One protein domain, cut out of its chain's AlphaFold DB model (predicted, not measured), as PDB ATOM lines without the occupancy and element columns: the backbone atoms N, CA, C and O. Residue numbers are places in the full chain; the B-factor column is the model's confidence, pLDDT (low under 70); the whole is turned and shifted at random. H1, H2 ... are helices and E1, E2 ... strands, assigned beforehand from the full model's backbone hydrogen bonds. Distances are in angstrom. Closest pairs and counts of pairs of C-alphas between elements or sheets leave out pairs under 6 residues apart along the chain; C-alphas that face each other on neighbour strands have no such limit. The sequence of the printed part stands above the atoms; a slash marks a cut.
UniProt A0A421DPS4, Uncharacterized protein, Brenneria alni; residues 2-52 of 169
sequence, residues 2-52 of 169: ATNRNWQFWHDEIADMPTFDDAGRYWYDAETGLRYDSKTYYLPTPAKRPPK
ATOM      1  N   ALA A   2      89.089 183.483 167.821       43.91
ATOM      2  CA  ALA A   2      90.491 183.067 167.848       43.91
ATOM      3  C   ALA A   2      90.759 182.131 166.661       43.91
ATOM      4  O   ALA A   2      90.240 181.019 166.623       43.91
ATOM      5  N   THR A   3      91.527 182.592 165.676       56.53
ATOM      6  CA  THR A   3      91.969 181.775 164.544       56.53
ATOM      7  C   THR A   3      92.742 180.577 165.090       56.53
ATOM      8  O   THR A   3      93.695 180.751 165.855       56.53
ATOM      9  N   ASN A   4      92.319 179.355 164.757       81.56
ATOM     10  CA  ASN A   4      93.014 178.144 165.187       81.56
ATOM     11  C   ASN A   4      94.408 178.130 164.540       81.56
ATOM     12  O   ASN A   4      94.556 177.738 163.387       81.56
ATOM     13  N   ARG A   5      95.430 178.581 165.282       83.81
ATOM     14  CA  ARG A   5      96.809 178.725 164.784       83.81
ATOM     15  C   ARG A   5      97.387 177.415 164.254       83.81
ATOM     16  O   ARG A   5      98.227 177.453 163.368       83.81
ATOM     17  N   ASN A   6      96.941 176.275 164.780       83.38
ATOM     18  CA  ASN A   6      97.383 174.965 164.314       83.38
ATOM     19  C   ASN A   6      96.794 174.629 162.936       83.38
ATOM     20  O   ASN A   6      97.518 174.156 162.067       83.38
ATOM     21  N   TRP A   7      95.507 174.931 162.721       87.25
ATOM     22  CA  TRP A   7      94.873 174.805 161.404       87.25
ATOM     23  C   TRP A   7      95.483 175.774 160.395       87.25
ATOM     24  O   TRP A   7      95.860 175.346 159.314       87.25
ATOM     25  N   GLN A   8      95.630 177.048 160.769       85.94
ATOM     26  CA  GLN A   8      96.192 178.083 159.896       85.94
ATOM     27  C   GLN A   8      97.612 177.708 159.455       85.94
ATOM     28  O   GLN A   8      97.929 177.758 158.277       85.94
ATOM     29  N   PHE A   9      98.447 177.244 160.389       83.25
ATOM     30  CA  PHE A   9      99.797 176.792 160.066       83.25
ATOM     31  C   PHE A   9      99.791 175.542 159.184       83.25
ATOM     32  O   PHE A   9     100.574 175.452 158.248       83.25
ATOM     33  N   TRP A  10      98.904 174.576 159.434       86.44
ATOM     34  CA  TRP A  10      98.781 173.439 158.528       86.44
ATOM     35  C   TRP A  10      98.361 173.879 157.119       86.44
ATOM     36  O   TRP A  10      98.971 173.452 156.149       86.44
ATOM     37  N   HIS A  11      97.365 174.754 157.017       85.38
ATOM     38  CA  HIS A  11      96.816 175.231 155.752       85.38
ATOM     39  C   HIS A  11      97.836 176.045 154.943       85.38
ATOM     40  O   HIS A  11      97.945 175.850 153.739       85.38
ATOM     41  N   ASP A  12      98.585 176.928 155.604       79.50
ATOM     42  CA  ASP A  12      99.463 177.887 154.929       79.50
ATOM     43  C   ASP A  12     100.908 177.379 154.778       79.50
ATOM     44  O   ASP A  12     101.613 177.793 153.862       79.50
ATOM     45  N   GLU A  13     101.373 176.506 155.681       76.75
ATOM     46  CA  GLU A  13     102.795 176.131 155.784       76.75
ATOM     47  C   GLU A  13     103.072 174.628 155.630       76.75
ATOM     48  O   GLU A  13     104.230 174.253 155.425       76.75
ATOM     49  N   ILE A  14     102.060 173.759 155.760       77.12
ATOM     50  CA  ILE A  14     102.226 172.295 155.661       77.12
ATOM     51  C   ILE A  14     101.558 171.722 154.411       77.12
ATOM     52  O   ILE A  14     102.160 170.884 153.747       77.12
ATOM     53  N   ALA A  15     100.317 172.112 154.132       79.62
ATOM     54  CA  ALA A  15      99.554 171.646 152.989       79.62
ATOM     55  C   ALA A  15      99.962 172.435 151.746       79.62
ATOM     56  O   ALA A  15      99.805 173.652 151.706       79.62
ATOM     57  N   ASP A  16     100.447 171.744 150.716       75.19
ATOM     58  CA  ASP A  16     100.791 172.406 149.457       75.19
ATOM     59  C   ASP A  16      99.521 172.783 148.656       75.19
ATOM     60  O   ASP A  16      99.467 173.830 148.004       75.19
ATOM     61  N   MET A  17      98.466 171.958 148.730       76.38
ATOM     62  CA  MET A  17      97.161 172.211 148.110       76.38
ATOM     63  C   MET A  17      96.005 171.865 149.063       76.38
ATOM     64  O   MET A  17      95.308 170.859 148.868       76.38
ATOM     65  N   PRO A  18      95.759 172.689 150.096       84.25
ATOM     66  CA  PRO A  18      94.658 172.467 151.023       84.25
ATOM     67  C   PRO A  18      93.327 172.459 150.268       84.25
ATOM     68  O   PRO A  18      92.924 173.433 149.636       84.25
ATOM     69  N   THR A  19      92.651 171.319 150.322       82.62
ATOM     70  CA  THR A  19      91.388 171.050 149.643       82.62
ATOM     71  C   THR A  19      90.402 170.505 150.661       82.62
ATOM     72  O   THR A  19      90.760 169.717 151.541       82.62
ATOM     73  N   PHE A  20      89.150 170.930 150.555       88.56
ATOM     74  CA  PHE A  20      88.062 170.359 151.336       88.56
ATOM     75  C   PHE A  20      87.430 169.234 150.521       88.56
ATOM     76  O   PHE A  20      87.207 169.413 149.324       88.56
ATOM     77  N   ASP A  21      87.226 168.055 151.114       86.44
ATOM     78  CA  ASP A  21      86.655 166.928 150.373       86.44
ATOM     79  C   ASP A  21      85.254 167.258 149.833       86.44
ATOM     80  O   ASP A  21      84.503 168.023 150.434       86.44
ATOM     81  N   ASP A  22      84.880 166.644 148.708       77.50
ATOM     82  CA  ASP A  22      83.600 166.917 148.031       77.50
ATOM     83  C   ASP A  22      82.375 166.581 148.908       77.50
ATOM     84  O   ASP A  22      81.268 167.054 148.664       77.50
ATOM     85  N   ALA A  23      82.572 165.767 149.952       81.38
ATOM     86  CA  ALA A  23      81.555 165.428 150.945       81.38
ATOM     87  C   ALA A  23      81.483 166.420 152.128       81.38
ATOM     88  O   ALA A  23      80.635 166.249 153.004       81.38
ATOM     89  N   GLY A  24      82.363 167.422 152.186       79.69
ATOM     90  CA  GLY A  24      82.351 168.497 153.179       79.69
ATOM     91  C   GLY A  24      82.716 168.077 154.609       79.69
ATOM     92  O   GLY A  24      82.246 168.681 155.572       79.69
ATOM     93  N   ARG A  25      83.505 167.016 154.775       85.94
ATOM     94  CA  ARG A  25      83.844 166.382 156.057       85.94
ATOM     95  C   ARG A  25      85.227 166.746 156.580       85.94
ATOM     96  O   ARG A  25      85.391 166.825 157.796       85.94
ATOM     97  N   TYR A  26      86.234 166.906 155.721       86.81
ATOM     98  CA  TYR A  26      87.600 167.166 156.183       86.81
ATOM     99  C   TYR A  26      88.459 167.923 155.172       86.81
ATOM    100  O   TYR A  26      88.304 167.807 153.958       86.81
ATOM    101  N   TRP A  27      89.422 168.669 155.713       89.69
ATOM    102  CA  TRP A  27      90.513 169.256 154.942       89.69
ATOM    103  C   TRP A  27      91.620 168.228 154.739       89.69
ATOM    104  O   TRP A  27      91.979 167.487 155.659       89.69
ATOM    105  N   TYR A  28      92.181 168.198 153.541       85.12
ATOM    106  CA  TYR A  28      93.363 167.418 153.218       85.12
ATOM    107  C   TYR A  28      94.217 168.172 152.212       85.12
ATOM    108  O   TYR A  28      93.723 168.988 151.441       85.12
ATOM    109  N   ASP A  29      95.513 167.925 152.241       83.25
ATOM    110  CA  ASP A  29      96.391 168.375 151.185       83.25
ATOM    111  C   ASP A  29      96.154 167.474 149.973       83.25
ATOM    112  O   ASP A  29      96.485 166.289 149.996       83.25
ATOM    113  N   ALA A  30      95.544 168.012 148.923       71.25
ATOM    114  CA  ALA A  30      95.276 167.254 147.710       71.25
ATOM    115  C   ALA A  30      96.548 166.918 146.918       71.25
ATOM    116  O   ALA A  30      96.474 166.111 145.991       71.25
ATOM    117  N   GLU A  31      97.702 167.486 147.285       65.00
ATOM    118  CA  GLU A  31      99.002 167.073 146.761       65.00
ATOM    119  C   GLU A  31      99.526 165.810 147.464       65.00
ATOM    120  O   GLU A  31      99.865 164.830 146.801       65.00
ATOM    121  N   THR A  32      99.572 165.793 148.798       68.06
ATOM    122  CA  THR A  32     100.172 164.678 149.560       68.06
ATOM    123  C   THR A  32      99.169 163.639 150.072       68.06
ATOM    124  O   THR A  32      99.563 162.578 150.557       68.06
ATOM    125  N   GLY A  33      97.869 163.931 150.006       74.12
ATOM    126  CA  GLY A  33      96.813 163.168 150.675       74.12
ATOM    127  C   GLY A  33      96.811 163.333 152.200       74.12
ATOM    128  O   GLY A  33      96.003 162.694 152.883       74.12
ATOM    129  N   LEU A  34      97.701 164.168 152.752       79.50
ATOM    130  CA  LEU A  34      97.803 164.402 154.185       79.50
ATOM    131  C   LEU A  34      96.522 165.073 154.671       79.50
ATOM    132  O   LEU A  34      96.249 166.222 154.347       79.50
ATOM    133  N   ARG A  35      95.725 164.362 155.466       89.19
ATOM    134  CA  ARG A  35      94.540 164.946 156.097       89.19
ATOM    135  C   ARG A  35      94.958 165.884 157.220       89.19
ATOM    136  O   ARG A  35      95.883 165.578 157.974       89.19
ATOM    137  N   TYR A  36      94.238 166.990 157.353       88.12
ATOM    138  CA  TYR A  36      94.330 167.807 158.548       88.12
ATOM    139  C   TYR A  36      93.758 167.028 159.733       88.12
ATOM    140  O   TYR A  36      92.597 166.613 159.721       88.12
ATOM    141  N   ASP A  37      94.567 166.857 160.770       87.25
ATOM    142  CA  ASP A  37      94.165 166.285 162.047       87.25
ATOM    143  C   ASP A  37      94.350 167.331 163.147       87.25
ATOM    144  O   ASP A  37      95.468 167.707 163.493       87.25
ATOM    145  N   SER A  38      93.246 167.779 163.745       85.44
ATOM    146  CA  SER A  38      93.271 168.783 164.812       85.44
ATOM    147  C   SER A  38      94.021 168.329 166.067       85.44
ATOM    148  O   SER A  38      94.421 169.178 166.865       85.44
ATOM    149  N   LYS A  39      94.227 167.016 166.244       84.56
ATOM    150  CA  LYS A  39      95.007 166.438 167.346       84.56
ATOM    151  C   LYS A  39      96.507 166.410 167.053       84.56
ATOM    152  O   LYS A  39      97.303 166.299 167.983       84.56
ATOM    153  N   THR A  40      96.902 166.527 165.786       81.75
ATOM    154  CA  THR A  40      98.305 166.612 165.389       81.75
ATOM    155  C   THR A  40      98.801 168.048 165.567       81.75
ATOM    156  O   THR A  40      98.205 169.000 165.069       81.75
ATOM    157  N   TYR A  41      99.904 168.223 166.296       81.81
ATOM    158  CA  TYR A  41     100.525 169.533 166.493       81.81
ATOM    159  C   TYR A  41     101.470 169.846 165.325       81.81
ATOM    160  O   TYR A  41     102.564 169.282 165.241       81.81
ATOM    161  N   TYR A  42     101.028 170.716 164.415       77.88
ATOM    162  CA  TYR A  42     101.759 171.095 163.201       77.88
ATOM    163  C   TYR A  42     102.684 172.289 163.403       77.88
ATOM    164  O   TYR A  42     103.639 172.455 162.645       77.88
ATOM    165  N   LEU A  43     102.417 173.111 164.420       78.81
ATOM    166  CA  LEU A  43     103.268 174.246 164.753       78.81
ATOM    167  C   LEU A  43     104.713 173.774 165.006       78.81
ATOM    168  O   LEU A  43     104.932 172.725 165.629       78.81
ATOM    169  N   PRO A  44     105.714 174.536 164.538       66.81
ATOM    170  CA  PRO A  44     107.104 174.138 164.631       66.81
ATOM    171  C   PRO A  44     107.497 174.045 166.106       66.81
ATOM    172  O   PRO A  44     107.489 175.029 166.842       66.81
ATOM    173  N   THR A  45     107.834 172.836 166.548       66.38
ATOM    174  CA  THR A  45     108.485 172.608 167.838       66.38
ATOM    175  C   THR A  45     109.994 172.712 167.629       66.38
ATOM    176  O   THR A  45     110.498 172.152 166.655       66.38
ATOM    177  N   PRO A  46     110.754 173.358 168.532       57.91
ATOM    178  CA  PRO A  46     112.195 173.581 168.351       57.91
ATOM    179  C   PRO A  46     113.018 172.286 168.188       57.91
ATOM    180  O   PRO A  46     114.144 172.330 167.705       57.91
ATOM    181  N   ALA A  47     112.454 171.126 168.545       55.97
ATOM    182  CA  ALA A  47     113.088 169.812 168.431       55.97
ATOM    183  C   ALA A  47     112.850 169.083 167.091       55.97
ATOM    184  O   ALA A  47     113.517 168.086 166.816       55.97
ATOM    185  N   LYS A  48     111.917 169.538 166.245       56.56
ATOM    186  CA  LYS A  48     111.649 168.915 164.941       56.56
ATOM    187  C   LYS A  48     112.194 169.815 163.843       56.56
ATOM    188  O   LYS A  48     111.781 170.963 163.715       56.56
ATOM    189  N   ARG A  49     113.133 169.290 163.042       51.16
ATOM    190  CA  ARG A  49     113.600 169.977 161.828       51.16
ATOM    191  C   ARG A  49     112.373 170.394 161.007       51.16
ATOM    192  O   ARG A  49     111.495 169.548 160.821       51.16
ATOM    193  N   PRO A  50     112.307 171.647 160.521       54.56
ATOM    194  CA  PRO A  50     111.199 172.071 159.683       54.56
ATOM    195  C   PRO A  50     111.089 171.128 158.475       54.56
ATOM    196  O   PRO A  50     112.124 170.640 157.990       54.56
ATOM    197  N   PRO A  51     109.866 170.842 157.995       54.88
ATOM    198  CA  PRO A  51     109.694 170.099 156.755       54.88
ATOM    199  C   PRO A  51     110.528 170.775 155.661       54.88
ATOM    200  O   PRO A  51     110.612 172.004 155.589       54.88
ATOM    201  N   LYS A  52     111.235 169.976 154.852       56.81
ATOM    202  CA  LYS A  52     112.080 170.506 153.776       56.81
ATOM    203  C   LYS A  52     111.182 171.216 152.765       56.81
ATOM    204  O   LYS A  52     110.582 170.552 151.928       56.81
TER     205      LYS A  52
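Overview. This is residues 2 to 52 of the 169 residues of an uncharacterized protein of Brenneria alni (UniProt A0A421DPS4). This model has little regular structure: one short helix, H1, beside a small two-stranded hairpin, E1 and E2, and a long stretch without named elements, residues 30 to 52. The hairpin's loop at Ala 23 and this stretch at Ala 47 lie at opposite ends of the longest axis. The printed part has 51 residues, 16 of them in named elements, in the order H1, E1, E2; the class is mixed, the sheet antiparallel. It is only just compact, close to loose, with a radius of gyration of the C-alphas of 11.3 A and spans of 36 by 27 by 16 A.

Along the chain. H1, residues 5 to 14, begins at C-alpha 5 (96.809, 178.725, 164.784) and measures 12.4 A. E1, residues 18 to 20, measures 6.9 A. E2, residues 27 to 29, measures 7.0 A and ends at C-alpha 29 (96.391, 168.375, 151.185).

Arrangement. In H1 every O i to N i+4 pair is within hydrogen-bond range. The closest C-alphas of H1 and E1, His 11 and Pro 18, are 5.9 A apart. H1 and E2 are near each other, with 8 pairs of C-alphas within 10 A. The hairpin E1 and E2 is antiparallel at 141 degrees; N 19 and O 28 are 2.8 A apart, within hydrogen-bond range.

Size, cuts and confidence. The C-alphas of Ala 23 and Ala 47, the two farthest apart, are 36.3 A from each other. The printed part has no cut, and no link between named elements is long. The pLDDT is under 70 at residues 2 to 3, 31 to 32 and 44 to 52.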